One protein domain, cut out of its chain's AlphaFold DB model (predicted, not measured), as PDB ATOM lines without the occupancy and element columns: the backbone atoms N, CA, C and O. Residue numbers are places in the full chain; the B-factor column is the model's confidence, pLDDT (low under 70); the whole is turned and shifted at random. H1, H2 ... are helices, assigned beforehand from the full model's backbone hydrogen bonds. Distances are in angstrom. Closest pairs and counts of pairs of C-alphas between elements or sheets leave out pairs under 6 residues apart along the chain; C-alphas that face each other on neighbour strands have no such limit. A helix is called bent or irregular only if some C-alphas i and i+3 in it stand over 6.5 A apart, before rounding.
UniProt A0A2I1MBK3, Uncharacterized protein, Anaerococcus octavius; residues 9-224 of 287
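AT A GLANCE: This is residues 9 to 224 of the 287 residues of an uncharacterized protein of Anaerococcus octavius (UniProt A0A2I1MBK3). A body of helices is built round H3, which runs through its middle, with H1 along one side and two helical hairpins, H7 with H8 and H9 with H10, packed on it through H8 and H10. H6 crosses H3 and H8 steeply, H2 packs on residues 34 to 38 of H3, and H4 and H5 make an arm to one side, from which residues 83 to 89 stick out. The printed part has 216 residues, with ten named helices, H1 to H10, and no named strand; the class is all helix. It is compact, with a radius of gyration of the C-alphas of 19.0 A and spans of 59 by 40 by 36 A.

HOW THE PARTS SIT: H1, residues 9 to 20, touches H3, residues 34 to 54, the hub that touches five helices; their closest C-alphas, Ala 13 and Leu 45, are 6.1 A apart. H2, residues 23 to 30, touches H3 at residues 34 to 38 alone, the closest C-alphas being Ala 27 and Gly 34, 5.0 A. H4, residues 58 to 79, touches H5, residues 89 to 101, at a steep tilt of 65 degrees, with residues 68 to 76 alone; the closest C-alphas, Ser 72 and Val 97, are 6.4 A apart. H6, residues 103 to 122, touches H3 with residues 104 to 112 alone, the closest C-alphas being Ile 46 and Val 108, 6.2 A. H7, residues 126 to 143, and H8, residues 154 to 167, form a hairpin with closest C-alphas Gly 131 and Phe 161, 4.2 A. H9, residues 177 to 197, and H10, residues 205 to 216, form another, with Gly 183 and Ser 206 closest, 5.0 A between C-alphas. H3, H8 and H10 form a bundle, helices side by side at shallow tilts, though H8 and H10 only just touch, with 3 pairs of C-alphas within 8 A. Every O i to N i+4 pair is within hydrogen-bond range in H1, H3, H5, H6, H7, H9 and H10, against 2 of 4 in H2, 14 of 18 in H4 and 9 of 10 in H8.

IN THESE COORDINATES: H1 begins at C-alpha 9 (-23.378, -11.342, 243.149), and H10 ends at C-alpha 216 (-26.802, -9.115, 250.869). From first to last C-alpha, H4 measures 32.8 A, H3 30.1 A, H9 29.2 A, H6 27.5 A and H7 26.0 A. H2 and H4 are irregular, but only just: C-alphas 25 and 28 are 6.8 A apart, and 64 and 67 are 6.7 A.

THE WHOLE: The two C-alphas farthest apart, Val 85 and Phe 178, are 60.7 A apart. The printed part has no cut and no long link. Mean pLDDT of the printed part is 81.6; 38 residues are under 70, among them 83 to 100 and 145 to 153.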
ATOM      1  N   MET A   9     -22.800 -12.591 243.633       89.44
ATOM      2  CA  MET A   9     -23.378 -11.342 243.149       89.44
ATOM      3  C   MET A   9     -22.708 -10.862 241.855       89.44
ATOM      4  O   MET A   9     -23.384 -10.632 240.857       89.44
ATOM      5  N   ASP A  10     -21.374 -10.751 241.853       90.69
ATOM      6  CA  ASP A  10     -20.632 -10.291 240.673       90.69
ATOM      7  C   ASP A  10     -20.772 -11.286 239.504       90.69
ATOM      8  O   ASP A  10     -20.836 -10.883 238.345       90.69
ATOM      9  N   LEU A  11     -20.844 -12.593 239.795       91.00
ATOM     10  CA  LEU A  11     -21.052 -13.622 238.776       91.00
ATOM     11  C   LEU A  11     -22.450 -13.532 238.148       91.00
ATOM     12  O   LEU A  11     -22.562 -13.601 236.926       91.00
ATOM     13  N   ILE A  12     -23.500 -13.375 238.957       92.44
ATOM     14  CA  ILE A  12     -24.874 -13.244 238.456       92.44
ATOM     15  C   ILE A  12     -25.007 -11.965 237.627       92.44
ATOM     16  O   ILE A  12     -25.537 -12.029 236.522       92.44
ATOM     17  N   ALA A  13     -24.459 -10.836 238.089       94.00
ATOM     18  CA  ALA A  13     -24.449  -9.589 237.322       94.00
ATOM     19  C   ALA A  13     -23.765  -9.754 235.959       94.00
ATOM     20  O   ALA A  13     -24.307  -9.342 234.936       94.00
ATOM     21  N   LEU A  14     -22.603 -10.415 235.934       95.19
ATOM     22  CA  LEU A  14     -21.873 -10.710 234.705       95.19
ATOM     23  C   LEU A  14     -22.686 -11.585 233.743       95.19
ATOM     24  O   LEU A  14     -22.790 -11.261 232.561       95.19
ATOM     25  N   ILE A  15     -23.266 -12.680 234.241       95.12
ATOM     26  CA  ILE A  15     -24.071 -13.600 233.428       95.12
ATOM     27  C   ILE A  15     -25.292 -12.878 232.860       95.12
ATOM     28  O   ILE A  15     -25.541 -12.978 231.663       95.12
ATOM     29  N   LEU A  16     -26.026 -12.132 233.689       94.94
ATOM     30  CA  LEU A  16     -27.227 -11.418 233.263       94.94
ATOM     31  C   LEU A  16     -26.910 -10.315 232.247       94.94
ATOM     32  O   LEU A  16     -27.636 -10.178 231.265       94.94
ATOM     33  N   LEU A  17     -25.805  -9.583 232.423       95.75
ATOM     34  CA  LEU A  17     -25.368  -8.579 231.451       95.75
ATOM     35  C   LEU A  17     -25.028  -9.219 230.101       95.75
ATOM     36  O   LEU A  17     -25.535  -8.773 229.077       95.75
ATOM     37  N   VAL A  18     -24.230 -10.290 230.082       95.12
ATOM     38  CA  VAL A  18     -23.904 -10.987 228.826       95.12
ATOM     39  C   VAL A  18     -25.164 -11.578 228.193       95.12
ATOM     40  O   VAL A  18     -25.359 -11.452 226.987       95.12
ATOM     41  N   PHE A  19     -26.044 -12.176 228.995       93.44
ATOM     42  CA  PHE A  19     -27.302 -12.749 228.524       93.44
ATOM     43  C   PHE A  19     -28.227 -11.691 227.910       93.44
ATOM     44  O   PHE A  19     -28.857 -11.967 226.889       93.44
ATOM     45  N   SER A  20     -28.241 -10.464 228.445       92.62
ATOM     46  CA  SER A  20     -29.025  -9.349 227.892       92.62
ATOM     47  C   SER A  20     -28.706  -9.067 226.419       92.62
ATOM     48  O   SER A  20     -29.607  -8.766 225.639       92.62
ATOM     49  N   PHE A  21     -27.453  -9.267 225.994       92.44
ATOM     50  CA  PHE A  21     -27.030  -9.068 224.605       92.44
ATOM     51  C   PHE A  21     -27.626 -10.099 223.642       92.44
ATOM     52  O   PHE A  21     -27.705  -9.851 222.438       92.44
ATOM     53  N   PHE A  22     -28.043 -11.255 224.163       91.12
ATOM     54  CA  PHE A  22     -28.620 -12.342 223.380       91.12
ATOM     55  C   PHE A  22     -30.153 -12.381 223.411       91.12
ATOM     56  O   PHE A  22     -30.745 -13.097 222.601       91.12
ATOM     57  N   ILE A  23     -30.807 -11.596 224.278       89.12
ATOM     58  CA  ILE A  23     -32.277 -11.541 224.385       89.12
ATOM     59  C   ILE A  23     -32.966 -11.328 223.031       89.12
ATOM     60  O   ILE A  23     -33.883 -12.100 222.743       89.12
ATOM     61  N   PRO A  24     -32.535 -10.385 222.165       85.69
ATOM     62  CA  PRO A  24     -33.201 -10.161 220.878       85.69
ATOM     63  C   PRO A  24     -33.240 -11.399 219.972       85.69
ATOM     64  O   PRO A  24     -34.113 -11.510 219.115       85.69
ATOM     65  N   PHE A  25     -32.312 -12.342 220.158       85.12
ATOM     66  CA  PHE A  25     -32.233 -13.575 219.372       85.12
ATOM     67  C   PHE A  25     -32.956 -14.747 220.042       85.12
ATOM     68  O   PHE A  25     -33.443 -15.639 219.354       85.12
ATOM     69  N   LEU A  26     -33.029 -14.752 221.376       82.88
ATOM     70  CA  LEU A  26     -33.580 -15.857 222.160       82.88
ATOM     71  C   LEU A  26     -35.064 -15.687 222.494       82.88
ATOM     72  O   LEU A  26     -35.754 -16.691 222.648       82.88
ATOM     73  N   ALA A  27     -35.574 -14.455 222.590       72.38
ATOM     74  CA  ALA A  27     -36.947 -14.183 223.027       72.38
ATOM     75  C   ALA A  27     -37.993 -14.914 222.165       72.38
ATOM     76  O   ALA A  27     -38.868 -15.602 222.695       72.38
ATOM     77  N   ASN A  28     -37.828 -14.867 220.838       67.94
ATOM     78  CA  ASN A  28     -38.722 -15.545 219.895       67.94
ATOM     79  C   ASN A  28     -38.653 -17.075 220.017       67.94
ATOM     80  O   ASN A  28     -39.675 -17.749 219.911       67.94
ATOM     81  N   SER A  29     -37.467 -17.635 220.275       71.06
ATOM     82  CA  SER A  29     -37.279 -19.082 220.449       71.06
ATOM     83  C   SER A  29     -37.813 -19.590 221.788       71.06
ATOM     84  O   SER A  29     -38.316 -20.707 221.866       71.06
ATOM     85  N   LEU A  30     -37.725 -18.769 222.836       64.25
ATOM     86  CA  LEU A  30     -38.181 -19.106 224.184       64.25
ATOM     87  C   LEU A  30     -39.685 -18.868 224.384       64.25
ATOM     88  O   LEU A  30     -40.217 -19.291 225.405       64.25
ATOM     89  N   LYS A  31     -40.376 -18.221 223.431       66.75
ATOM     90  CA  LYS A  31     -41.774 -17.762 223.571       66.75
ATOM     91  C   LYS A  31     -41.987 -16.904 224.828       66.75
ATOM     92  O   LYS A  31     -43.054 -16.936 225.436       66.75
ATOM     93  N   VAL A  32     -40.963 -16.150 225.222       68.94
ATOM     94  CA  VAL A  32     -40.992 -15.245 226.379       68.94
ATOM     95  C   VAL A  32     -41.034 -13.810 225.869       68.94
ATOM     96  O   VAL A  32     -40.383 -13.486 224.876       68.94
ATOM     97  N   ASN A  33     -41.769 -12.936 226.558       76.19
ATOM     98  CA  ASN A  33     -41.736 -11.508 226.263       76.19
ATOM     99  C   ASN A  33     -40.329 -10.945 226.561       76.19
ATOM    100  O   ASN A  33     -39.912 -10.853 227.717       76.19
ATOM    101  N   GLY A  34     -39.594 -10.591 225.501       77.75
ATOM    102  CA  GLY A  34     -38.218 -10.102 225.592       77.75
ATOM    103  C   GLY A  34     -38.084  -8.781 226.351       77.75
ATOM    104  O   GLY A  34     -37.078  -8.582 227.028       77.75
ATOM    105  N   GLU A  35     -39.100  -7.917 226.303       80.50
ATOM    106  CA  GLU A  35     -39.106  -6.633 227.014       80.50
ATOM    107  C   GLU A  35     -39.211  -6.843 228.524       80.50
ATOM    108  O   GLU A  35     -38.429  -6.284 229.289       80.50
ATOM    109  N   VAL A  36     -40.109  -7.737 228.951       80.88
ATOM    110  CA  VAL A  36     -40.245  -8.130 230.360       80.88
ATOM    111  C   VAL A  36     -38.938  -8.718 230.880       80.88
ATOM    112  O   VAL A  36     -38.460  -8.335 231.947       80.88
ATOM    113  N   LEU A  37     -38.326  -9.625 230.118       84.00
ATOM    114  CA  LEU A  37     -37.064 -10.248 230.501       84.00
ATOM    115  C   LEU A  37     -35.937  -9.213 230.632       84.00
ATOM    116  O   LEU A  37     -35.196  -9.238 231.615       84.00
ATOM    117  N   LEU A  38     -35.831  -8.287 229.676       87.62
ATOM    118  CA  LEU A  38     -34.837  -7.218 229.706       87.62
ATOM    119  C   LEU A  38     -35.052  -6.288 230.905       87.62
ATOM    120  O   LEU A  38     -34.094  -5.969 231.603       87.62
ATOM    121  N   MET A  39     -36.300  -5.921 231.201       87.38
ATOM    122  CA  MET A  39     -36.643  -5.102 232.363       87.38
ATOM    123  C   MET A  39     -36.240  -5.781 233.680       87.38
ATOM    124  O   MET A  39     -35.645  -5.135 234.544       87.38
ATOM    125  N   LEU A  40     -36.504  -7.082 233.847       89.00
ATOM    126  CA  LEU A  40     -36.105  -7.825 235.052       89.00
ATOM    127  C   LEU A  40     -34.580  -7.870 235.215       89.00
ATOM    128  O   LEU A  40     -34.068  -7.679 236.322       89.00
ATOM    129  N   ILE A  41     -33.850  -8.074 234.114       92.00
ATOM    130  CA  ILE A  41     -32.385  -8.015 234.112       92.00
ATOM    131  C   ILE A  41     -31.910  -6.619 234.504       92.00
ATOM    132  O   ILE A  41     -31.083  -6.496 235.406       92.00
ATOM    133  N   ASN A  42     -32.459  -5.575 233.889       92.94
ATOM    134  CA  ASN A  42     -32.097  -4.192 234.180       92.94
ATOM    135  C   ASN A  42     -32.362  -3.834 235.647       92.94
ATOM    136  O   ASN A  42     -31.505  -3.216 236.273       92.94
ATOM    137  N   CYS A  43     -33.465  -4.297 236.244       93.25
ATOM    138  CA  CYS A  43     -33.726  -4.130 237.678       93.25
ATOM    139  C   CYS A  43     -32.595  -4.710 238.537       93.25
ATOM    140  O   CYS A  43     -32.093  -4.038 239.443       93.25
ATOM    141  N   TYR A  44     -32.154  -5.936 238.235       94.31
ATOM    142  CA  TYR A  44     -31.042  -6.554 238.952       94.31
ATOM    143  C   TYR A  44     -29.721  -5.809 238.715       94.31
ATOM    144  O   TYR A  44     -29.003  -5.538 239.675       94.31
ATOM    145  N   LEU A  45     -29.397  -5.449 237.469       95.81
ATOM    146  CA  LEU A  45     -28.151  -4.755 237.120       95.81
ATOM    147  C   LEU A  45     -28.050  -3.371 237.775       95.81
ATOM    148  O   LEU A  45     -26.994  -3.009 238.295       95.81
ATOM    149  N   ILE A  46     -29.151  -2.619 237.792       95.31
ATOM    150  CA  ILE A  46     -29.248  -1.315 238.455       95.31
ATOM    151  C   ILE A  46     -29.130  -1.483 239.971       95.31
ATOM    152  O   ILE A  46     -28.384  -0.740 240.609       95.31
ATOM    153  N   GLY A  47     -29.798  -2.487 240.548       94.38
ATOM    154  CA  GLY A  47     -29.639  -2.833 241.961       94.38
ATOM    155  C   GLY A  47     -28.192  -3.197 242.307       94.38
ATOM    156  O   GLY A  47     -27.631  -2.674 243.264       94.38
ATOM    157  N   TYR A  48     -27.545  -4.029 241.495       94.44
ATOM    158  CA  TYR A  48     -26.142  -4.410 241.652       94.44
ATOM    159  C   TYR A  48     -25.199  -3.202 241.620       94.44
ATOM    160  O   TYR A  48     -24.391  -3.028 242.533       94.44
ATOM    161  N   LEU A  49     -25.321  -2.338 240.611       94.50
ATOM    162  CA  LEU A  49     -24.502  -1.132 240.493       94.50
ATOM    163  C   LEU A  49     -24.746  -0.159 241.651       94.50
ATOM    164  O   LEU A  49     -23.790   0.381 242.201       94.50
ATOM    165  N   SER A  50     -26.002   0.024 242.058       93.94
ATOM    166  CA  SER A  50     -26.360   0.848 243.214       93.94
ATOM    167  C   SER A  50     -25.756   0.314 244.515       93.94
ATOM    168  O   SER A  50     -25.186   1.069 245.304       93.94
ATOM    169  N   TYR A  51     -25.803  -1.008 244.708       92.56
ATOM    170  CA  TYR A  51     -25.157  -1.662 245.837       92.56
ATOM    171  C   TYR A  51     -23.648  -1.427 245.833       92.56
ATOM    172  O   TYR A  51     -23.103  -1.125 246.879       92.56
ATOM    173  N   LEU A  52     -22.958  -1.500 244.689       91.25
ATOM    174  CA  LEU A  52     -21.528  -1.167 244.634       91.25
ATOM    175  C   LEU A  52     -21.263   0.301 244.986       91.25
ATOM    176  O   LEU A  52     -20.365   0.596 245.775       91.25
ATOM    177  N   ILE A  53     -22.056   1.212 244.418       91.12
ATOM    178  CA  ILE A  53     -21.931   2.659 244.611       91.12
ATOM    179  C   ILE A  53     -22.058   3.046 246.089       91.12
ATOM    180  O   ILE A  53     -21.340   3.941 246.536       91.12
ATOM    181  N   SER A  54     -22.901   2.363 246.869       88.94
ATOM    182  CA  SER A  54     -23.098   2.690 248.286       88.94
ATOM    183  C   SER A  54     -21.879   2.411 249.180       88.94
ATOM    184  O   SER A  54     -21.783   2.998 250.259       88.94
ATOM    185  N   PHE A  55     -20.918   1.593 248.728       86.81
ATOM    186  CA  PHE A  55     -19.625   1.371 249.405       86.81
ATOM    187  C   PHE A  55     -18.473   2.166 248.774       86.81
ATOM    188  O   PHE A  55     -17.322   2.033 249.190       86.81
ATOM    189  N   MET A  56     -18.744   2.987 247.760       87.69
ATOM    190  CA  MET A  56     -17.730   3.783 247.073       87.69
ATOM    191  C   MET A  56     -17.765   5.242 247.527       87.69
ATOM    192  O   MET A  56     -18.814   5.840 247.751       87.69
ATOM    193  N   GLU A  57     -16.593   5.870 247.589       86.56
ATOM    194  CA  GLU A  57     -16.516   7.325 247.723       86.56
ATOM    195  C   GLU A  57     -17.149   8.008 246.502       86.56
ATOM    196  O   GLU A  57     -16.893   7.609 245.364       86.56
ATOM    197  N   THR A  58     -17.870   9.114 246.708       85.94
ATOM    198  CA  THR A  58     -18.525   9.888 245.634       85.94
ATOM    199  C   THR A  58     -17.582  10.222 244.475       85.94
ATOM    200  O   THR A  58     -17.979  10.154 243.316       85.94
ATOM    201  N   LYS A  59     -16.308  10.532 244.764       86.81
ATOM    202  CA  LYS A  59     -15.295  10.792 243.726       86.81
ATOM    203  C   LYS A  59     -15.072   9.576 242.825       86.81
ATOM    204  O   LYS A  59     -14.982   9.742 241.617       86.81
ATOM    205  N   LYS A  60     -15.014   8.368 243.394       87.00
ATOM    206  CA  LYS A  60     -14.835   7.121 242.634       87.00
ATOM    207  C   LYS A  60     -16.071   6.791 241.799       87.00
ATOM    208  O   LYS A  60     -15.916   6.323 240.680       87.00
ATOM    209  N   VAL A  61     -17.270   7.099 242.295       86.56
ATOM    210  CA  VAL A  61     -18.516   6.955 241.522       86.56
ATOM    211  C   VAL A  61     -18.499   7.861 240.287       86.56
ATOM    212  O   VAL A  61     -18.850   7.427 239.198       86.56
ATOM    213  N   LEU A  62     -17.999   9.094 240.414       85.75
ATOM    214  CA  LEU A  62     -17.830   9.992 239.264       85.75
ATOM    215  C   LEU A  62     -16.793   9.475 238.253       85.75
ATOM    216  O   LEU A  62     -16.966   9.688 237.056       85.75
ATOM    217  N   LEU A  63     -15.753   8.756 238.697       88.62
ATOM    218  CA  LEU A  63     -14.802   8.109 237.782       88.62
ATOM    219  C   LEU A  63     -15.466   7.008 236.940       88.62
ATOM    220  O   LEU A  63     -15.047   6.796 235.805       88.62
ATOM    221  N   MET A  64     -16.538   6.374 237.432       89.88
ATOM    222  CA  MET A  64     -17.315   5.421 236.634       89.88
ATOM    223  C   MET A  64     -17.948   6.097 235.411       89.88
ATOM    224  O   MET A  64     -18.147   5.436 234.405       89.88
ATOM    225  N   ALA A  65     -18.206   7.407 235.430       87.50
ATOM    226  CA  ALA A  65     -18.742   8.119 234.268       87.50
ATOM    227  C   ALA A  65     -17.692   8.398 233.171       87.50
ATOM    228  O   ALA A  65     -18.063   8.760 232.054       87.50
ATOM    229  N   ILE A  66     -16.390   8.240 233.447       90.44
ATOM    230  CA  ILE A  66     -15.327   8.565 232.481       90.44
ATOM    231  C   ILE A  66     -15.392   7.674 231.230       90.44
ATOM    232  O   ILE A  66     -15.464   8.239 230.134       90.44
ATOM    233  N   PRO A  67     -15.425   6.328 231.336       89.94
ATOM    234  CA  PRO A  67     -15.545   5.470 230.159       89.94
ATOM    235  C   PRO A  67     -16.811   5.761 229.356       89.94
ATOM    236  O   PRO A  67     -16.768   5.758 228.129       89.94
ATOM    237  N   LEU A  68     -17.924   6.072 230.035       89.00
ATOM    238  CA  LEU A  68     -19.178   6.439 229.379       89.00
ATOM    239  C   LEU A  68     -18.977   7.638 228.445       89.00
ATOM    240  O   LEU A  68     -19.347   7.570 227.275       89.00
ATOM    241  N   ILE A  69     -18.362   8.714 228.937       87.56
ATOM    242  CA  ILE A  69     -18.103   9.922 228.141       87.56
ATOM    243  C   ILE A  69     -17.110   9.617 227.017       87.56
ATOM    244  O   ILE A  69     -17.335  10.008 225.871       87.56
ATOM    245  N   LEU A  70     -16.030   8.900 227.331       90.25
ATOM    246  CA  LEU A  70     -14.953   8.606 226.393       90.25
ATOM    247  C   LEU A  70     -15.436   7.756 225.217       90.25
ATOM    248  O   LEU A  70     -15.231   8.122 224.059       90.25
ATOM    249  N   PHE A  71     -16.104   6.640 225.500       90.38
ATOM    250  CA  PHE A  71     -16.589   5.740 224.464       90.38
ATOM    251  C   PHE A  71     -17.778   6.312 223.698       90.38
ATOM    252  O   PHE A  71     -17.852   6.122 222.485       90.38
ATOM    253  N   SER A  72     -18.681   7.042 224.361       85.12
ATOM    254  CA  SER A  72     -19.769   7.731 223.653       85.12
ATOM    255  C   SER A  72     -19.212   8.791 222.706       85.12
ATOM    256  O   SER A  72     -19.611   8.844 221.546       85.12
ATOM    257  N   GLY A  73     -18.229   9.577 223.160       83.94
ATOM    258  CA  GLY A  73     -17.518  10.537 222.320       83.94
ATOM    259  C   GLY A  73     -16.866   9.868 221.112       83.94
ATOM    260  O   GLY A  73     -17.086  10.299 219.983       83.94
ATOM    261  N   PHE A  74     -16.128   8.775 221.333       87.69
ATOM    262  CA  PHE A  74     -15.508   7.998 220.257       87.69
ATOM    263  C   PHE A  74     -16.531   7.510 219.221       87.69
ATOM    264  O   PHE A  74     -16.316   7.694 218.025       87.69
ATOM    265  N   LEU A  75     -17.657   6.938 219.660       85.12
ATOM    266  CA  LEU A  75     -18.695   6.435 218.757       85.12
ATOM    267  C   LEU A  75     -19.316   7.537 217.895       85.12
ATOM    268  O   LEU A  75     -19.549   7.316 216.710       85.12
ATOM    269  N   ILE A  76     -19.530   8.728 218.450       80.62
ATOM    270  CA  ILE A  76     -20.055   9.872 217.689       80.62
ATOM    271  C   ILE A  76     -19.076  10.294 216.596       80.62
ATOM    272  O   ILE A  76     -19.490  10.554 215.466       80.62
ATOM    273  N   PHE A  77     -17.779  10.358 216.913       81.19
ATOM    274  CA  PHE A  77     -16.756  10.658 215.911       81.19
ATOM    275  C   PHE A  77     -16.692   9.573 214.836       81.19
ATOM    276  O   PHE A  77     -16.626   9.898 213.652       81.19
ATOM    277  N   PHE A  78     -16.766   8.306 215.244       83.19
ATOM    278  CA  PHE A  78     -16.738   7.164 214.341       83.19
ATOM    279  C   PHE A  78     -17.926   7.161 213.367       83.19
ATOM    280  O   PHE A  78     -17.727   7.041 212.163       83.19
ATOM    281  N   MET A  79     -19.151   7.370 213.857       77.69
ATOM    282  CA  MET A  79     -20.371   7.382 213.032       77.69
ATOM    283  C   MET A  79     -20.434   8.544 212.026       77.69
ATOM    284  O   MET A  79     -21.266   8.520 211.122       77.69
ATOM    285  N   ARG A  80     -19.586   9.567 212.180       73.88
ATOM    286  CA  ARG A  80     -19.541  10.768 211.329       73.88
ATOM    287  C   ARG A  80     -18.262  10.852 210.483       73.88
ATOM    288  O   ARG A  80     -17.847  11.952 210.109       73.88
ATOM    289  N   ASP A  81     -17.610   9.718 210.224       75.81
ATOM    290  CA  ASP A  81     -16.361   9.617 209.452       75.81
ATOM    291  C   ASP A  81     -15.249  10.556 209.957       75.81
ATOM    292  O   ASP A  81     -14.472  11.105 209.174       75.81
ATOM    293  N   PHE A  82     -15.194  10.803 211.271       75.44
ATOM    294  CA  PHE A  82     -14.216  11.687 211.915       75.44
ATOM    295  C   PHE A  82     -14.216  13.147 211.409       75.44
ATOM    296  O   PHE A  82     -13.229  13.870 211.567       75.44
ATOM    297  N   LYS A  83     -15.330  13.635 210.845       69.31
ATOM    298  CA  LYS A  83     -15.464  15.034 210.395       69.31
ATOM    299  C   LYS A  83     -15.802  15.981 211.561       69.31
ATOM    300  O   LYS A  83     -16.802  15.816 212.257       69.31
ATOM    301  N   PHE A  84     -15.005  17.039 211.739       56.78
ATOM    302  CA  PHE A  84     -15.086  17.985 212.870       56.78
ATOM    303  C   PHE A  84     -16.075  19.163 212.686       56.78
ATOM    304  O   PHE A  84     -15.807  20.271 213.141       56.78
ATOM    305  N   VAL A  85     -17.263  18.969 212.104       59.19
ATOM    306  CA  VAL A  85     -18.244  20.074 211.941       59.19
ATOM    307  C   VAL A  85     -19.152  20.186 213.176       59.19
ATOM    308  O   VAL A  85     -19.814  19.213 213.547       59.19
ATOM    309  N   PHE A  86     -19.050  21.280 213.947       52.59
ATOM    310  CA  PHE A  86     -19.727  21.458 215.252       52.59
ATOM    311  C   PHE A  86     -21.148  21.987 215.038       52.59
ATOM    312  O   PHE A  86     -21.370  23.188 214.958       52.59
ATOM    313  N   GLU A  87     -22.115  21.076 214.944       59.03
ATOM    314  CA  GLU A  87     -23.534  21.407 214.771       59.03
ATOM    315  C   GLU A  87     -24.368  20.950 215.973       59.03
ATOM    316  O   GLU A  87     -24.024  19.971 216.641       59.03
ATOM    317  N   LYS A  88     -25.507  21.620 216.224       57.41
ATOM    318  CA  LYS A  88     -26.484  21.266 217.282       57.41
ATOM    319  C   LYS A  88     -26.905  19.787 217.252       57.41
ATOM    320  O   LYS A  88     -27.240  19.231 218.292       57.41
ATOM    321  N   GLN A  89     -26.821  19.137 216.090       57.78
ATOM    322  CA  GLN A  89     -27.084  17.707 215.920       57.78
ATOM    323  C   GLN A  89     -26.160  16.803 216.763       57.78
ATOM    324  O   GLN A  89     -26.583  15.725 217.166       57.78
ATOM    325  N   ARG A  90     -24.943  17.245 217.131       58.31
ATOM    326  CA  ARG A  90     -24.017  16.441 217.956       58.31
ATOM    327  C   ARG A  90     -24.558  16.109 219.347       58.31
ATOM    328  O   ARG A  90     -24.224  15.058 219.881       58.31
ATOM    329  N   LEU A  91     -25.358  16.996 219.944       59.97
ATOM    330  CA  LEU A  91     -25.941  16.759 221.269       59.97
ATOM    331  C   LEU A  91     -27.079  15.732 221.209       59.97
ATOM    332  O   LEU A  91     -27.191  14.905 222.109       59.97
ATOM    333  N   HIS A  92     -27.876  15.746 220.136       61.66
ATOM    334  CA  HIS A  92     -28.918  14.740 219.915       61.66
ATOM    335  C   HIS A  92     -28.329  13.355 219.639       61.66
ATOM    336  O   HIS A  92     -28.792  12.380 220.226       61.66
ATOM    337  N   ASP A  93     -27.269  13.273 218.832       59.72
ATOM    338  CA  ASP A  93     -26.574  12.008 218.569       59.72
ATOM    339  C   ASP A  93     -25.902  11.460 219.833       59.72
ATOM    340  O   ASP A  93     -25.933  10.257 220.078       59.72
ATOM    341  N   LEU A  94     -25.337  12.337 220.672       61.25
ATOM    342  CA  LEU A  94     -24.744  11.951 221.952       61.25
ATOM    343  C   LEU A  94     -25.783  11.380 222.912       61.25
ATOM    344  O   LEU A  94     -25.550  10.328 223.506       61.25
ATOM    345  N   LEU A  95     -26.935  12.042 223.028       61.59
ATOM    346  CA  LEU A  95     -28.051  11.523 223.808       61.59
ATOM    347  C   LEU A  95     -28.513  10.176 223.254       61.59
ATOM    348  O   LEU A  95     -28.604   9.234 224.023       61.59
ATOM    349  N   TYR A  96     -28.692  10.045 221.938       67.06
ATOM    350  CA  TYR A  96     -29.121   8.795 221.307       67.06
ATOM    351  C   TYR A  96     -28.139   7.635 221.546       67.06
ATOM    352  O   TYR A  96     -28.554   6.526 221.879       67.06
ATOM    353  N   VAL A  97     -26.832   7.872 221.405       66.44
ATOM    354  CA  VAL A  97     -25.788   6.866 221.665       66.44
ATOM    355  C   VAL A  97     -25.806   6.445 223.134       66.44
ATOM    356  O   VAL A  97     -25.786   5.252 223.430       66.44
ATOM    357  N   ILE A  98     -25.891   7.404 224.056       62.06
ATOM    358  CA  ILE A  98     -25.901   7.125 225.493       62.06
ATOM    359  C   ILE A  98     -27.177   6.385 225.903       62.06
ATOM    360  O   ILE A  98     -27.082   5.358 226.570       62.06
ATOM    361  N   THR A  99     -28.355   6.850 225.481       59.81
ATOM    362  CA  THR A  99     -29.634   6.260 225.895       59.81
ATOM    363  C   THR A  99     -29.901   4.898 225.273       59.81
ATOM    364  O   THR A  99     -30.650   4.134 225.861       59.81
ATOM    365  N   ASN A 100     -29.305   4.572 224.120       69.94
ATOM    366  CA  ASN A 100     -29.542   3.284 223.457       69.94
ATOM    367  C   ASN A 100     -28.436   2.252 223.682       69.94
ATOM    368  O   ASN A 100     -28.701   1.053 223.613       69.94
ATOM    369  N   LEU A 101     -27.189   2.678 223.914       77.06
ATOM    370  CA  LEU A 101     -26.071   1.747 224.107       77.06
ATOM    371  C   LEU A 101     -25.657   1.616 225.571       77.06
ATOM    372  O   LEU A 101     -25.267   0.522 225.977       77.06
ATOM    373  N   TYR A 102     -25.764   2.688 226.354       81.06
ATOM    374  CA  TYR A 102     -25.300   2.756 227.742       81.06
ATOM    375  C   TYR A 102     -26.431   3.075 228.730       81.06
ATOM    376  O   TYR A 102     -26.196   3.670 229.782       81.06
ATOM    377  N   ASP A 103     -27.651   2.662 228.396       82.62
ATOM    378  CA  ASP A 103     -28.882   2.889 229.151       82.62
ATOM    379  C   ASP A 103     -28.741   2.585 230.652       82.62
ATOM    380  O   ASP A 103     -28.955   3.469 231.480       82.62
ATOM    381  N   VAL A 104     -28.295   1.379 231.015       88.69
ATOM    382  CA  VAL A 104     -28.215   0.915 232.410       88.69
ATOM    383  C   VAL A 104     -27.321   1.823 233.250       88.69
ATOM    384  O   VAL A 104     -27.717   2.288 234.318       88.69
ATOM    385  N   ILE A 105     -26.105   2.095 232.777       89.88
ATOM    386  CA  ILE A 105     -25.130   2.872 233.546       89.88
ATOM    387  C   ILE A 105     -25.461   4.364 233.556       89.88
ATOM    388  O   ILE A 105     -25.268   5.029 234.574       89.88
ATOM    389  N   PHE A 106     -26.017   4.883 232.460       89.31
ATOM    390  CA  PHE A 106     -26.514   6.250 232.398       89.31
ATOM    391  C   PHE A 106     -27.649   6.471 233.406       89.31
ATOM    392  O   PHE A 106     -27.596   7.417 234.190       89.31
ATOM    393  N   VAL A 107     -28.627   5.560 233.449       90.94
ATOM    394  CA  VAL A 107     -29.739   5.600 234.410       90.94
ATOM    395  C   VAL A 107     -29.221   5.543 235.848       90.94
ATOM    396  O   VAL A 107     -29.646   6.349 236.674       90.94
ATOM    397  N   VAL A 108     -28.256   4.670 236.145       92.94
ATOM    398  CA  VAL A 108     -27.631   4.578 237.477       92.94
ATOM    399  C   VAL A 108     -26.964   5.892 237.889       92.94
ATOM    400  O   VAL A 108     -27.149   6.337 239.021       92.94
ATOM    401  N   ILE A 109     -26.215   6.541 236.993       91.00
ATOM    402  CA  ILE A 109     -25.566   7.829 237.284       91.00
ATOM    403  C   ILE A 109     -26.617   8.922 237.518       91.00
ATOM    404  O   ILE A 109     -26.501   9.691 238.474       91.00
ATOM    405  N   CYS A 110     -27.668   8.973 236.697       90.88
ATOM    406  CA  CYS A 110     -28.781   9.903 236.883       90.88
ATOM    407  C   CYS A 110     -29.472   9.694 238.238       90.88
ATOM    408  O   CYS A 110     -29.681  10.658 238.975       90.88
ATOM    409  N   PHE A 111     -29.772   8.448 238.610       93.81
ATOM    410  CA  PHE A 111     -30.365   8.125 239.908       93.81
ATOM    411  C   PHE A 111     -29.449   8.464 241.077       93.81
ATOM    412  O   PHE A 111     -29.931   8.996 242.073       93.81
ATOM    413  N   PHE A 112     -28.141   8.257 240.942       92.00
ATOM    414  CA  PHE A 112     -27.171   8.665 241.952       92.00
ATOM    415  C   PHE A 112     -27.176  10.183 242.178       92.00
ATOM    416  O   PHE A 112     -27.208  10.643 243.320       92.00
ATOM    417  N   VAL A 113     -27.216  10.978 241.103       90.56
ATOM    418  CA  VAL A 113     -27.330  12.443 241.207       90.56
ATOM    419  C   VAL A 113     -28.657  12.842 241.861       90.56
ATOM    420  O   VAL A 113     -28.656  13.663 242.780       90.56
ATOM    421  N   ILE A 114     -29.774  12.241 241.437       89.50
ATOM    422  CA  ILE A 114     -31.100  12.481 242.027       89.50
ATOM    423  C   ILE A 114     -31.094  12.146 243.521       89.50
ATOM    424  O   ILE A 114     -31.571  12.944 244.327       89.50
ATOM    425  N   GLU A 115     -30.516  11.013 243.921       88.19
ATOM    426  CA  GLU A 115     -30.440  10.607 245.321       88.19
ATOM    427  C   GLU A 115     -29.595  11.578 246.150       88.19
ATOM    428  O   GLU A 115     -30.013  11.937 247.251       88.19
ATOM    429  N   ILE A 116     -28.456  12.060 245.643       87.12
ATOM    430  CA  ILE A 116     -27.650  13.077 246.340       87.12
ATOM    431  C   ILE A 116     -28.484  14.334 246.599       87.12
ATOM    432  O   ILE A 116     -28.456  14.871 247.710       87.12
ATOM    433  N   VAL A 117     -29.230  14.804 245.595       87.38
ATOM    434  CA  VAL A 117     -30.077  15.997 245.728       87.38
ATOM    435  C   VAL A 117     -31.217  15.743 246.719       87.38
ATOM    436  O   VAL A 117     -31.376  16.508 247.670       87.38
ATOM    437  N   LEU A 118     -31.959  14.640 246.571       84.56
ATOM    438  CA  LEU A 118     -33.064  14.279 247.467       84.56
ATOM    439  C   LEU A 118     -32.600  14.106 248.915       84.56
ATOM    440  O   LEU A 118     -33.258  14.578 249.842       84.56
ATOM    441  N   SER A 119     -31.450  13.470 249.123       83.81
ATOM    442  CA  SER A 119     -30.896  13.215 250.457       83.81
ATOM    443  C   SER A 119     -30.513  14.504 251.179       83.81
ATOM    444  O   SER A 119     -30.623  14.565 252.402       83.81
ATOM    445  N   ARG A 120     -30.095  15.542 250.439       84.31
ATOM    446  CA  ARG A 120     -29.819  16.875 250.996       84.31
ATOM    447  C   ARG A 120     -31.087  17.629 251.387       84.31
ATOM    448  O   ARG A 120     -31.055  18.356 252.370       84.31
ATOM    449  N   ILE A 121     -32.175  17.469 250.631       85.00
ATOM    450  CA  ILE A 121     -33.429  18.204 250.866       85.00
ATOM    451  C   ILE A 121     -34.261  17.541 251.969       85.00
ATOM    452  O   ILE A 121     -34.717  18.211 252.888       85.00
ATOM    453  N   VAL A 122     -34.472  16.225 251.875       79.56
ATOM    454  CA  VAL A 122     -35.493  15.498 252.659       79.56
ATOM    455  C   VAL A 122     -34.883  14.481 253.636       79.56
ATOM    456  O   VAL A 122     -35.586  13.870 254.439       79.56
ATOM    457  N   GLY A 123     -33.561  14.292 253.588       74.56
ATOM    458  CA  GLY A 123     -32.826  13.353 254.430       74.56
ATOM    459  C   GLY A 123     -32.789  11.919 253.888       74.56
ATOM    460  O   GLY A 123     -33.701  11.429 253.221       74.56
ATOM    461  N   GLY A 124     -31.721  11.195 254.231       70.19
ATOM    462  CA  GLY A 124     -31.423   9.874 253.673       70.19
ATOM    463  C   GLY A 124     -32.418   8.764 254.017       70.19
ATOM    464  O   GLY A 124     -32.376   7.730 253.378       70.19
ATOM    465  N   LYS A 125     -33.340   8.911 254.980       72.38
ATOM    466  CA  LYS A 125     -34.408   7.909 255.212       72.38
ATOM    467  C   LYS A 125     -35.600   8.099 254.270       72.38
ATOM    468  O   LYS A 125     -36.211   7.099 253.896       72.38
ATOM    469  N   ALA A 126     -35.852   9.334 253.832       76.12
ATOM    470  CA  ALA A 126     -36.973   9.690 252.970       76.12
ATOM    471  C   ALA A 126     -36.826   9.151 251.535       76.12
ATOM    472  O   ALA A 126     -37.841   8.829 250.923       76.12
ATOM    473  N   SER A 127     -35.600   8.954 251.014       79.56
ATOM    474  CA  SER A 127     -35.409   8.443 249.639       79.56
ATOM    475  C   SER A 127     -36.054   7.069 249.385       79.56
ATOM    476  O   SER A 127     -36.565   6.839 248.298       79.56
ATOM    477  N   LEU A 128     -36.152   6.181 250.383       83.00
ATOM    478  CA  LEU A 128     -36.842   4.883 250.267       83.00
ATOM    479  C   LEU A 128     -38.348   5.040 250.303       83.00
ATOM    480  O   LEU A 128     -39.026   4.279 249.630       83.00
ATOM    481  N   GLY A 129     -38.862   6.044 251.019       85.44
ATOM    482  CA  GLY A 129     -40.262   6.439 250.888       85.44
ATOM    483  C   GLY A 129     -40.582   6.800 249.436       85.44
ATOM    484  O   GLY A 129     -41.542   6.277 248.881       85.44
ATOM    485  N   PHE A 130     -39.716   7.589 248.788       86.56
ATOM    486  CA  PHE A 130     -39.841   7.899 247.359       86.56
ATOM    487  C   PHE A 130     -39.692   6.664 246.463       86.56
ATOM    488  O   PHE A 130     -40.461   6.513 245.521       86.56
ATOM    489  N   GLY A 131     -38.761   5.754 246.764       88.00
ATOM    490  CA  GLY A 131     -38.620   4.493 246.029       88.00
ATOM    491  C   GLY A 131     -39.873   3.612 246.116       88.00
ATOM    492  O   GLY A 131     -40.353   3.118 245.102       88.00
ATOM    493  N   VAL A 132     -40.443   3.440 247.312       89.88
ATOM    494  CA  VAL A 132     -41.689   2.678 247.512       89.88
ATOM    495  C   VAL A 132     -42.865   3.370 246.822       89.88
ATOM    496  O   VAL A 132     -43.657   2.702 246.165       89.88
ATOM    497  N   ALA A 133     -42.954   4.700 246.905       89.88
ATOM    498  CA  ALA A 133     -43.966   5.466 246.184       89.88
ATOM    499  C   ALA A 133     -43.844   5.286 244.662       89.88
ATOM    500  O   ALA A 133     -44.861   5.105 244.000       89.88
ATOM    501  N   ALA A 134     -42.623   5.258 244.114       89.94
ATOM    502  CA  ALA A 134     -42.383   4.985 242.698       89.94
ATOM    503  C   ALA A 134     -42.852   3.577 242.295       89.94
ATOM    504  O   ALA A 134     -43.498   3.423 241.261       89.94
ATOM    505  N   LEU A 135     -42.607   2.562 243.133       90.25
ATOM    506  CA  LEU A 135     -43.095   1.201 242.891       90.25
ATOM    507  C   LEU A 135     -44.631   1.125 242.908       90.25
ATOM    508  O   LEU A 135     -45.223   0.484 242.044       90.25
ATOM    509  N   ILE A 136     -45.284   1.792 243.867       88.62
ATOM    510  CA  ILE A 136     -46.753   1.868 243.924       88.62
ATOM    511  C   ILE A 136     -47.289   2.560 242.669       88.62
ATOM    512  O   ILE A 136     -48.211   2.046 242.041       88.62
ATOM    513  N   LEU A 137     -46.687   3.687 242.275       87.75
ATOM    514  CA  LEU A 137     -47.072   4.420 241.071       87.75
ATOM    515  C   LEU A 137     -46.952   3.534 239.823       87.75
ATOM    516  O   LEU A 137     -47.880   3.495 239.023       87.75
ATOM    517  N   TYR A 138     -45.863   2.765 239.698       87.69
ATOM    518  CA  TYR A 138     -45.689   1.795 238.616       87.69
ATOM    519  C   TYR A 138     -46.818   0.760 238.582       87.69
ATOM    520  O   TYR A 138     -47.415   0.547 237.530       87.69
ATOM    521  N   TYR A 139     -47.148   0.138 239.718       85.50
ATOM    522  CA  TYR A 139     -48.209  -0.873 239.765       85.50
ATOM    523  C   TYR A 139     -49.579  -0.302 239.399       85.50
ATOM    524  O   TYR A 139     -50.327  -0.962 238.675       85.50
ATOM    525  N   VAL A 140     -49.889   0.912 239.865       83.81
ATOM    526  CA  VAL A 140     -51.127   1.620 239.515       83.81
ATOM    527  C   VAL A 140     -51.162   1.904 238.015       83.81
ATOM    528  O   VAL A 140     -52.148   1.562 237.372       83.81
ATOM    529  N   MET A 141     -50.087   2.440 237.433       81.75
ATOM    530  CA  MET A 141     -50.018   2.719 235.990       81.75
ATOM    531  C   MET A 141     -50.104   1.452 235.135       81.75
ATOM    532  O   MET A 141     -50.650   1.473 234.041       81.75
ATOM    533  N   GLN A 142     -49.548   0.345 235.618       80.00
ATOM    534  CA  GLN A 142     -49.513  -0.903 234.869       80.00
ATOM    535  C   GLN A 142     -50.849  -1.655 234.884       80.00
ATOM    536  O   GLN A 142     -51.155  -2.356 233.923       80.00
ATOM    537  N   ASN A 143     -51.602  -1.576 235.985       77.56
ATOM    538  CA  ASN A 143     -52.785  -2.412 236.217       77.56
ATOM    539  C   ASN A 143     -54.097  -1.617 236.283       77.56
ATOM    540  O   ASN A 143     -55.144  -2.212 236.531       77.56
ATOM    541  N   SER A 144     -54.069  -0.292 236.115       74.19
ATOM    542  CA  SER A 144     -55.273   0.538 236.165       74.19
ATOM    543  C   SER A 144     -55.240   1.683 235.157       74.19
ATOM    544  O   SER A 144     -54.195   2.285 234.931       74.19
ATOM    545  N   ASP A 145     -56.415   2.051 234.650       68.88
ATOM    546  CA  ASP A 145     -56.601   3.203 233.753       68.88
ATOM    547  C   ASP A 145     -56.733   4.539 234.514       68.88
ATOM    548  O   ASP A 145     -57.017   5.581 233.926       68.88
ATOM    549  N   ILE A 146     -56.550   4.526 235.843       66.81
ATOM    550  CA  ILE A 146     -56.738   5.695 236.724       66.81
ATOM    551  C   ILE A 146     -55.760   6.820 236.359       66.81
ATOM    552  O   ILE A 146     -56.082   7.999 236.497       66.81
ATOM    553  N   ILE A 147     -54.562   6.456 235.897       63.28
ATOM    554  CA  ILE A 147     -53.523   7.389 235.468       63.28
ATOM    555  C   ILE A 147     -53.316   7.175 233.960       63.28
ATOM    556  O   ILE A 147     -52.515   6.322 233.582       63.28
ATOM    557  N   PRO A 148     -54.003   7.934 233.084       55.38
ATOM    558  CA  PRO A 148     -54.013   7.715 231.632       55.38
ATOM    559  C   PRO A 148     -52.738   8.219 230.927       55.38
ATOM    560  O   PRO A 148     -52.790   8.710 229.802       55.38
ATOM    561  N   PHE A 149     -51.580   8.168 231.591       51.62
ATOM    562  CA  PHE A 149     -50.344   8.725 231.049       51.62
ATOM    563  C   PHE A 149     -49.555   7.706 230.228       51.62
ATOM    564  O   PHE A 149     -49.049   6.712 230.745       51.62
ATOM    565  N   ASP A 150     -49.369   8.060 228.961       50.50
ATOM    566  CA  ASP A 150     -48.548   7.399 227.947       50.50
ATOM    567  C   ASP A 150     -47.044   7.636 228.201       50.50
ATOM    568  O   ASP A 150     -46.315   8.229 227.404       50.50
ATOM    569  N   PHE A 151     -46.564   7.279 229.396       52.19
ATOM    570  CA  PHE A 151     -45.157   7.467 229.731       52.19
ATOM    571  C   PHE A 151     -44.334   6.273 229.245       52.19
ATOM    572  O   PHE A 151     -44.273   5.224 229.887       52.19
ATOM    573  N   TYR A 152     -43.583   6.514 228.169       58.28
ATOM    574  CA  TYR A 152     -42.492   5.675 227.647       58.28
ATOM    575  C   TYR A 152     -41.451   5.262 228.717       58.28
ATOM    576  O   TYR A 152     -40.638   4.373 228.499       58.28
ATOM    577  N   TYR A 153     -41.480   5.889 229.900       68.00
ATOM    578  CA  TYR A 153     -40.507   5.712 230.976       68.00
ATOM    579  C   TYR A 153     -41.063   5.048 232.246       68.00
ATOM    580  O   TYR A 153     -40.424   5.155 233.293       68.00
ATOM    581  N   LYS A 154     -42.224   4.375 232.211       78.50
ATOM    582  CA  LYS A 154     -42.801   3.735 233.416       78.50
ATOM    583  C   LYS A 154     -41.806   2.799 234.125       78.50
ATOM    584  O   LYS A 154     -41.742   2.790 235.352       78.50
ATOM    585  N   ASP A 155     -40.968   2.092 233.368       85.25
ATOM    586  CA  ASP A 155     -39.984   1.149 233.908       85.25
ATOM    587  C   ASP A 155     -38.901   1.856 234.739       85.25
ATOM    588  O   ASP A 155     -38.367   1.271 235.685       85.25
ATOM    589  N   LEU A 156     -38.633   3.150 234.480       88.06
ATOM    590  CA  LEU A 156     -37.714   3.951 235.297       88.06
ATOM    591  C   LEU A 156     -38.166   4.027 236.760       88.06
ATOM    592  O   LEU A 156     -37.321   4.145 237.643       88.06
ATOM    593  N   LEU A 157     -39.470   3.941 237.040       89.88
ATOM    594  CA  LEU A 157     -39.995   3.958 238.407       89.88
ATOM    595  C   LEU A 157     -39.578   2.702 239.178       89.88
ATOM    596  O   LEU A 157     -39.130   2.794 240.324       89.88
ATOM    597  N   VAL A 158     -39.665   1.534 238.534       90.50
ATOM    598  CA  VAL A 158     -39.208   0.264 239.116       90.50
ATOM    599  C   VAL A 158     -37.693   0.268 239.244       90.50
ATOM    600  O   VAL A 158     -37.163  -0.089 240.296       90.50
ATOM    601  N   TYR A 159     -36.980   0.739 238.221       93.12
ATOM    602  CA  TYR A 159     -35.527   0.867 238.276       93.12
ATOM    603  C   TYR A 159     -35.078   1.775 239.427       93.12
ATOM    604  O   TYR A 159     -34.128   1.437 240.135       93.12
ATOM    605  N   PHE A 160     -35.780   2.885 239.668       92.75
ATOM    606  CA  PHE A 160     -35.495   3.786 240.782       92.75
ATOM    607  C   PHE A 160     -35.752   3.118 242.138       92.75
ATOM    608  O   PHE A 160     -34.940   3.255 243.057       92.75
ATOM    609  N   PHE A 161     -36.828   2.335 242.267       93.38
ATOM    610  CA  PHE A 161     -37.063   1.522 243.462       93.38
ATOM    611  C   PHE A 161     -35.900   0.553 243.726       93.38
ATOM    612  O   PHE A 161     -35.377   0.521 244.842       93.38
ATOM    613  N   PHE A 162     -35.453  -0.192 242.709       94.19
ATOM    614  CA  PHE A 162     -34.321  -1.118 242.828       94.19
ATOM    615  C   PHE A 162     -33.023  -0.408 243.195       94.19
ATOM    616  O   PHE A 162     -32.284  -0.894 244.053       94.19
ATOM    617  N   PHE A 163     -32.780   0.757 242.597       94.62
ATOM    618  CA  PHE A 163     -31.641   1.603 242.918       94.62
ATOM    619  C   PHE A 163     -31.635   1.976 244.407       94.62
ATOM    620  O   PHE A 163     -30.688   1.642 245.119       94.62
ATOM    621  N   VAL A 164     -32.707   2.586 244.921       92.12
ATOM    622  CA  VAL A 164     -32.757   3.044 246.322       92.12
ATOM    623  C   VAL A 164     -32.771   1.876 247.315       92.12
ATOM    624  O   VAL A 164     -32.180   1.964 248.396       92.12
ATOM    625  N   MET A 165     -33.450   0.777 246.973       92.00
ATOM    626  CA  MET A 165     -33.496  -0.428 247.800       92.00
ATOM    627  C   MET A 165     -32.095  -1.015 247.974       92.00
ATOM    628  O   MET A 165     -31.660  -1.239 249.106       92.00
ATOM    629  N   ALA A 166     -31.369  -1.192 246.871       91.06
ATOM    630  CA  ALA A 166     -30.045  -1.791 246.880       91.06
ATOM    631  C   ALA A 166     -28.985  -0.907 247.553       91.06
ATOM    632  O   ALA A 166     -28.168  -1.433 248.311       91.06
ATOM    633  N   ALA A 167     -29.052   0.420 247.387       88.88
ATOM    634  CA  ALA A 167     -28.140   1.373 248.035       88.88
ATOM    635  C   ALA A 167     -28.108   1.236 249.571       88.88
ATOM    636  O   ALA A 167     -27.132   1.597 250.225       88.88
ATOM    637  N   ARG A 168     -29.181   0.707 250.172       87.06
ATOM    638  CA  ARG A 168     -29.355   0.589 251.629       87.06
ATOM    639  C   ARG A 168     -29.110  -0.807 252.178       87.06
ATOM    640  O   ARG A 168     -29.210  -1.008 253.393       87.06
ATOM    641  N   ILE A 169     -28.831  -1.782 251.318       86.56
ATOM    642  CA  ILE A 169     -28.502  -3.129 251.773       86.56
ATOM    643  C   ILE A 169     -27.153  -3.061 252.486       86.56
ATOM    644  O   ILE A 169     -26.163  -2.589 251.940       86.56
ATOM    645  N   LYS A 170     -27.118  -3.558 253.723       80.75
ATOM    646  CA  LYS A 170     -25.869  -3.792 254.448       80.75
ATOM    647  C   LYS A 170     -25.460  -5.259 254.301       80.75
ATOM    648  O   LYS A 170     -26.354  -6.115 254.372       80.75
ATOM    649  N   PRO A 171     -24.157  -5.564 254.162       74.75
ATOM    650  CA  PRO A 171     -23.671  -6.937 254.085       74.75
ATOM    651  C   PRO A 171     -24.093  -7.710 255.333       74.75
ATOM    652  O   PRO A 171     -24.004  -7.188 256.448       74.75
ATOM    653  N   ALA A 172     -24.569  -8.942 255.169       67.81
ATOM    654  CA  ALA A 172     -24.969  -9.768 256.300       67.81
ATOM    655  C   ALA A 172     -23.960 -10.868 256.606       67.81
ATOM    656  O   ALA A 172     -23.461 -11.545 255.716       67.81
ATOM    657  N   VAL A 173     -23.754 -11.104 257.902       60.94
ATOM    658  CA  VAL A 173     -22.904 -12.192 258.409       60.94
ATOM    659  C   VAL A 173     -23.578 -13.563 258.247       60.94
ATOM    660  O   VAL A 173     -22.898 -14.578 258.137       60.94
ATOM    661  N   LYS A 174     -24.920 -13.615 258.230       66.50
ATOM    662  CA  LYS A 174     -25.701 -14.855 258.109       66.50
ATOM    663  C   LYS A 174     -26.770 -14.747 257.030       66.50
ATOM    664  O   LYS A 174     -27.481 -13.744 256.939       66.50
ATOM    665  N   PHE A 175     -26.894 -15.813 256.247       68.69
ATOM    666  CA  PHE A 175     -27.912 -15.946 255.217       68.69
ATOM    667  C   PHE A 175     -29.289 -16.224 255.836       68.69
ATOM    668  O   PHE A 175     -29.411 -17.018 256.768       68.69
ATOM    669  N   ASN A 176     -30.328 -15.552 255.337       78.69
ATOM    670  CA  ASN A 176     -31.687 -15.728 255.841       78.69
ATOM    671  C   ASN A 176     -32.432 -16.779 255.003       78.69
ATOM    672  O   ASN A 176     -33.036 -16.456 253.980       78.69
ATOM    673  N   ASN A 177     -32.408 -18.027 255.475       82.00
ATOM    674  CA  ASN A 177     -33.058 -19.164 254.818       82.00
ATOM    675  C   ASN A 177     -34.573 -18.974 254.646       82.00
ATOM    676  O   ASN A 177     -35.132 -19.430 253.652       82.00
ATOM    677  N   PHE A 178     -35.235 -18.280 255.579       83.56
ATOM    678  CA  PHE A 178     -36.675 -18.027 255.496       83.56
ATOM    679  C   PHE A 178     -37.016 -17.108 254.320       83.56
ATOM    680  O   PHE A 178     -37.933 -17.395 253.559       83.56
ATOM    681  N   LEU A 179     -36.241 -16.037 254.123       82.81
ATOM    682  CA  LEU A 179     -36.420 -15.150 252.971       82.81
ATOM    683  C   LEU A 179     -36.151 -15.869 251.644       82.81
ATOM    684  O   LEU A 179     -36.837 -15.587 250.668       82.81
ATOM    685  N   LEU A 180     -35.186 -16.798 251.596       83.69
ATOM    686  CA  LEU A 180     -34.946 -17.607 250.395       83.69
ATOM    687  C   LEU A 180     -36.153 -18.488 250.075       83.69
ATOM    688  O   LEU A 180     -36.622 -18.491 248.940       83.69
ATOM    689  N   PHE A 181     -36.668 -19.199 251.080       85.75
ATOM    690  CA  PHE A 181     -37.870 -20.011 250.928       85.75
ATOM    691  C   PHE A 181     -39.057 -19.161 250.458       85.75
ATOM    692  O   PHE A 181     -39.734 -19.528 249.502       85.75
ATOM    693  N   LEU A 182     -39.254 -17.989 251.067       86.88
ATOM    694  CA  LEU A 182     -40.306 -17.053 250.685       86.88
ATOM    695  C   LEU A 182     -40.140 -16.575 249.233       86.88
ATOM    696  O   LEU A 182     -41.107 -16.575 248.480       86.88
ATOM    697  N   GLY A 183     -38.921 -16.222 248.817       84.25
ATOM    698  CA  GLY A 183     -38.630 -15.800 247.445       84.25
ATOM    699  C   GLY A 183     -38.922 -16.888 246.411       84.25
ATOM    700  O   GLY A 183     -39.512 -16.597 245.373       84.25
ATOM    701  N   LEU A 184     -38.573 -18.144 246.710       86.88
ATOM    702  CA  LEU A 184     -38.896 -19.290 245.854       86.88
ATOM    703  C   LEU A 184     -40.400 -19.586 245.813       86.88
ATOM    704  O   LEU A 184     -40.923 -19.923 244.755       86.88
ATOM    705  N   LEU A 185     -41.100 -19.431 246.938       88.19
ATOM    706  CA  LEU A 185     -42.549 -19.603 247.009       88.19
ATOM    707  C   LEU A 185     -43.275 -18.541 246.177       88.19
ATOM    708  O   LEU A 185     -44.171 -18.887 245.410       88.19
ATOM    709  N   PHE A 186     -42.854 -17.274 246.266       87.44
ATOM    710  CA  PHE A 186     -43.371 -16.216 245.395       87.44
ATOM    711  C   PHE A 186     -43.081 -16.505 243.927       87.44
ATOM    712  O   PHE A 186     -43.993 -16.399 243.120       87.44
ATOM    713  N   LEU A 187     -41.866 -16.944 243.584       86.62
ATOM    714  CA  LEU A 187     -41.520 -17.303 242.208       86.62
ATOM    715  C   LEU A 187     -42.431 -18.422 241.680       86.62
ATOM    716  O   LEU A 187     -42.978 -18.309 240.588       86.62
ATOM    717  N   ALA A 188     -42.632 -19.488 242.458       85.50
ATOM    718  CA  ALA A 188     -43.515 -20.589 242.083       85.50
ATOM    719  C   ALA A 188     -44.973 -20.127 241.929       85.50
ATOM    720  O   ALA A 188     -45.631 -20.486 240.954       85.50
ATOM    721  N   GLY A 189     -45.460 -19.296 242.856       85.25
ATOM    722  CA  GLY A 189     -46.790 -18.697 242.783       85.25
ATOM    723  C   GLY A 189     -46.959 -17.813 241.549       85.25
ATOM    724  O   GLY A 189     -47.952 -17.926 240.846       85.25
ATOM    725  N   GLU A 190     -45.970 -16.986 241.228       85.06
ATOM    726  CA  GLU A 190     -45.988 -16.095 240.067       85.06
ATOM    727  C   GLU A 190     -45.932 -16.852 238.740       85.06
ATOM    728  O   GLU A 190     -46.660 -16.510 237.808       85.06
ATOM    729  N   ILE A 191     -45.128 -17.917 238.663       82.38
ATOM    730  CA  ILE A 191     -45.115 -18.830 237.514       82.38
ATOM    731  C   ILE A 191     -46.489 -19.491 237.359       82.38
ATOM    732  O   ILE A 191     -47.012 -19.562 236.248       82.38
ATOM    733  N   TYR A 192     -47.095 -19.937 238.461       82.94
ATOM    734  CA  TYR A 192     -48.429 -20.531 238.446       82.94
ATOM    735  C   TYR A 192     -49.495 -19.537 237.960       82.94
ATOM    736  O   TYR A 192     -50.262 -19.865 237.056       82.94
ATOM    737  N   LEU A 193     -49.514 -18.309 238.493       82.50
ATOM    738  CA  LEU A 193     -50.429 -17.246 238.059       82.50
ATOM    739  C   LEU A 193     -50.262 -16.934 236.564       82.50
ATOM    740  O   LEU A 193     -51.253 -16.784 235.850       82.50
ATOM    741  N   TYR A 194     -49.023 -16.879 236.075       80.31
ATOM    742  CA  TYR A 194     -48.751 -16.602 234.669       80.31
ATOM    743  C   TYR A 194     -49.229 -17.735 233.752       80.31
ATOM    744  O   TYR A 194     -49.923 -17.474 232.776       80.31
ATOM    745  N   ILE A 195     -48.899 -18.990 234.073       79.19
ATOM    746  CA  ILE A 195     -49.218 -20.145 233.218       79.19
ATOM    747  C   ILE A 195     -50.715 -20.471 233.237       79.19
ATOM    748  O   ILE A 195     -51.286 -20.773 232.191       79.19
ATOM    749  N   TYR A 196     -51.349 -20.452 234.412       82.12
ATOM    750  CA  TYR A 196     -52.722 -20.940 234.566       82.12
ATOM    751  C   TYR A 196     -53.780 -19.840 234.484       82.12
ATOM    752  O   TYR A 196     -54.893 -20.114 234.044       82.12
ATOM    753  N   LEU A 197     -53.458 -18.609 234.896       78.00
ATOM    754  CA  LEU A 197     -54.413 -17.493 234.909       78.00
ATOM    755  C   LEU A 197     -54.104 -16.426 233.852       78.00
ATOM    756  O   LEU A 197     -54.852 -15.456 233.757       78.00
ATOM    757  N   ASN A 198     -53.030 -16.585 233.062       73.38
ATOM    758  CA  ASN A 198     -52.550 -15.596 232.086       73.38
ATOM    759  C   ASN A 198     -52.408 -14.180 232.676       73.38
ATOM    760  O   ASN A 198     -52.518 -13.182 231.964       73.38
ATOM    761  N   TYR A 199     -52.173 -14.084 233.987       72.38
ATOM    762  CA  TYR A 199     -52.090 -12.812 234.690       72.38
ATOM    763  C   TYR A 199     -50.628 -12.410 234.877       72.38
ATOM    764  O   TYR A 199     -49.848 -13.126 235.510       72.38
ATOM    765  N   TYR A 200     -50.262 -11.248 234.337       70.06
ATOM    766  CA  TYR A 200     -48.946 -10.646 234.514       70.06
ATOM    767  C   TYR A 200     -49.093  -9.291 235.221       70.06
ATOM    768  O   TYR A 200     -49.543  -8.334 234.592       70.06
ATOM    769  N   PRO A 201     -48.681  -9.166 236.498       63.91
ATOM    770  CA  PRO A 201     -48.868  -7.937 237.274       63.91
ATOM    771  C   PRO A 201     -47.933  -6.790 236.854       63.91
ATOM    772  O   PRO A 201     -47.915  -5.740 237.497       63.91
ATOM    773  N   GLY A 202     -47.109  -6.985 235.819       68.12
ATOM    774  CA  GLY A 202     -46.108  -6.019 235.375       68.12
ATOM    775  C   GLY A 202     -44.710  -6.248 235.899       68.12
ATOM    776  O   GLY A 202     -43.755  -5.894 235.223       68.12
ATOM    777  N   PHE A 203     -44.569  -6.782 237.107       73.69
ATOM    778  CA  PHE A 203     -43.278  -7.018 237.738       73.69
ATOM    779  C   PHE A 203     -43.400  -8.110 238.805       73.69
ATOM    780  O   PHE A 203     -44.354  -8.104 239.587       73.69
ATOM    781  N   TYR A 204     -42.429  -9.024 238.841       81.50
ATOM    782  CA  TYR A 204     -42.406 -10.167 239.755       81.50
ATOM    783  C   TYR A 204     -41.810  -9.784 241.118       81.50
ATOM    784  O   TYR A 204     -40.619  -9.483 241.225       81.50
ATOM    785  N   LEU A 205     -42.606  -9.853 242.185       83.62
ATOM    786  CA  LEU A 205     -42.195  -9.644 243.576       83.62
ATOM    787  C   LEU A 205     -41.051 -10.574 243.993       83.62
ATOM    788  O   LEU A 205     -40.176 -10.156 244.760       83.62
ATOM    789  N   SER A 206     -40.999 -11.796 243.452       85.06
ATOM    790  CA  SER A 206     -39.865 -12.705 243.666       85.06
ATOM    791  C   SER A 206     -38.528 -12.065 243.283       85.06
ATOM    792  O   SER A 206     -37.531 -12.260 243.981       85.06
ATOM    793  N   THR A 207     -38.508 -11.208 242.260       87.00
ATOM    794  CA  THR A 207     -37.305 -10.496 241.807       87.00
ATOM    795  C   THR A 207     -36.783  -9.531 242.871       87.00
ATOM    796  O   THR A 207     -35.569  -9.419 243.038       87.00
ATOM    797  N   ILE A 208     -37.661  -8.886 243.652       89.38
ATOM    798  CA  ILE A 208     -37.253  -8.016 244.773       89.38
ATOM    799  C   ILE A 208     -36.517  -8.844 245.827       89.38
ATOM    800  O   ILE A 208     -35.405  -8.501 246.234       89.38
ATOM    801  N   ILE A 209     -37.128  -9.955 246.246       87.81
ATOM    802  CA  ILE A 209     -36.619 -10.804 247.329       87.81
ATOM    803  C   ILE A 209     -35.303 -11.467 246.916       87.81
ATOM    804  O   ILE A 209     -34.332 -11.443 247.676       87.81
ATOM    805  N   LEU A 210     -35.244 -12.026 245.706       87.50
ATOM    806  CA  LEU A 210     -34.051 -12.690 245.186       87.50
ATOM    807  C   LEU A 210     -32.899 -11.703 244.997       87.50
ATOM    808  O   LEU A 210     -31.787 -11.986 245.442       87.50
ATOM    809  N   THR A 211     -33.160 -10.523 244.425       89.62
ATOM    810  CA  THR A 211     -32.135  -9.477 244.282       89.62
ATOM    811  C   THR A 211     -31.586  -9.076 245.646       89.62
ATOM    812  O   THR A 211     -30.375  -9.104 245.852       89.62
ATOM    813  N   TYR A 212     -32.462  -8.797 246.615       88.75
ATOM    814  CA  TYR A 212     -32.053  -8.466 247.978       88.75
ATOM    815  C   TYR A 212     -31.151  -9.542 248.597       88.75
ATOM    816  O   TYR A 212     -30.108  -9.227 249.170       88.75
ATOM    817  N   LEU A 213     -31.532 -10.817 248.474       87.62
ATOM    818  CA  LEU A 213     -30.768 -11.935 249.026       87.62
ATOM    819  C   LEU A 213     -29.392 -12.077 248.384       87.62
ATOM    820  O   LEU A 213     -28.414 -12.259 249.108       87.62
ATOM    821  N   ILE A 214     -29.316 -11.981 247.056       87.69
ATOM    822  CA  ILE A 214     -28.062 -12.117 246.313       87.69
ATOM    823  C   ILE A 214     -27.093 -10.990 246.684       87.69
ATOM    824  O   ILE A 214     -25.931 -11.260 246.984       87.69
ATOM    825  N   LEU A 215     -27.563  -9.736 246.710       87.62
ATOM    826  CA  LEU A 215     -26.721  -8.582 247.047       87.62
ATOM    827  C   LEU A 215     -26.215  -8.659 248.498       87.62
ATOM    828  O   LEU A 215     -25.036  -8.448 248.777       87.62
ATOM    829  N   LYS A 216     -27.092  -9.056 249.428       85.94
ATOM    830  CA  LYS A 216     -26.802  -9.115 250.869       85.94
ATOM    831  C   LYS A 216     -25.757 -10.166 251.268       85.94
ATOM    832  O   LYS A 216     -25.190 -10.065 252.358       85.94
ATOM    833  N   GLN A 217     -25.495 -11.164 250.421       78.12
ATOM    834  CA  GLN A 217     -24.513 -12.230 250.674       78.12
ATOM    835  C   GLN A 217     -23.047 -11.796 250.494       78.12
ATOM    836  O   GLN A 217     -22.142 -12.544 250.867       78.12
ATOM    837  N   SER A 218     -22.778 -10.633 249.900       71.69
ATOM    838  CA  SER A 218     -21.409 -10.258 249.548       71.69
ATOM    839  C   SER A 218     -20.626  -9.727 250.756       71.69
ATOM    840  O   SER A 218     -20.944  -8.665 251.279       71.69
ATOM    841  N   LEU A 219     -19.590 -10.461 251.183       63.47
ATOM    842  CA  LEU A 219     -18.717 -10.093 252.313       63.47
ATOM    843  C   LEU A 219     -17.563  -9.149 251.924       63.47
ATOM    844  O   LEU A 219     -17.096  -8.395 252.767       63.47
ATOM    845  N   ASP A 220     -17.126  -9.173 250.660       70.06
ATOM    846  CA  ASP A 220     -15.948  -8.442 250.161       70.06
ATOM    847  C   ASP A 220     -16.357  -7.437 249.063       70.06
ATOM    848  O   ASP A 220     -15.889  -7.502 247.924       70.06
ATOM    849  N   VAL A 221     -17.291  -6.531 249.380       72.50
ATOM    850  CA  VAL A 221     -17.885  -5.614 248.386       72.50
ATOM    851  C   VAL A 221     -16.874  -4.603 247.854       72.50
ATOM    852  O   VAL A 221     -16.947  -4.244 246.689       72.50
ATOM    853  N   GLU A 222     -15.889  -4.188 248.644       70.94
ATOM    854  CA  GLU A 222     -14.911  -3.166 248.241       70.94
ATOM    855  C   GLU A 222     -13.831  -3.699 247.281       70.94
ATOM    856  O   GLU A 222     -13.199  -2.932 246.558       70.94
ATOM    857  N   CYS A 223     -13.642  -5.021 247.216       73.75
ATOM    858  CA  CYS A 223     -12.592  -5.644 246.413       73.75
ATOM    859  C   CYS A 223     -13.005  -5.802 244.942       73.75
ATOM    860  O   CYS A 223     -13.980  -6.488 244.628       73.75
ATOM    861  N   VAL A 224     -12.205  -5.266 244.012       80.88
ATOM    862  CA  VAL A 224     -12.380  -5.519 242.573       80.88
ATOM    863  C   VAL A 224     -11.852  -6.913 242.219       80.88
ATOM    864  O   VAL A 224     -10.653  -7.147 242.038       80.88
TER     865      VAL A 224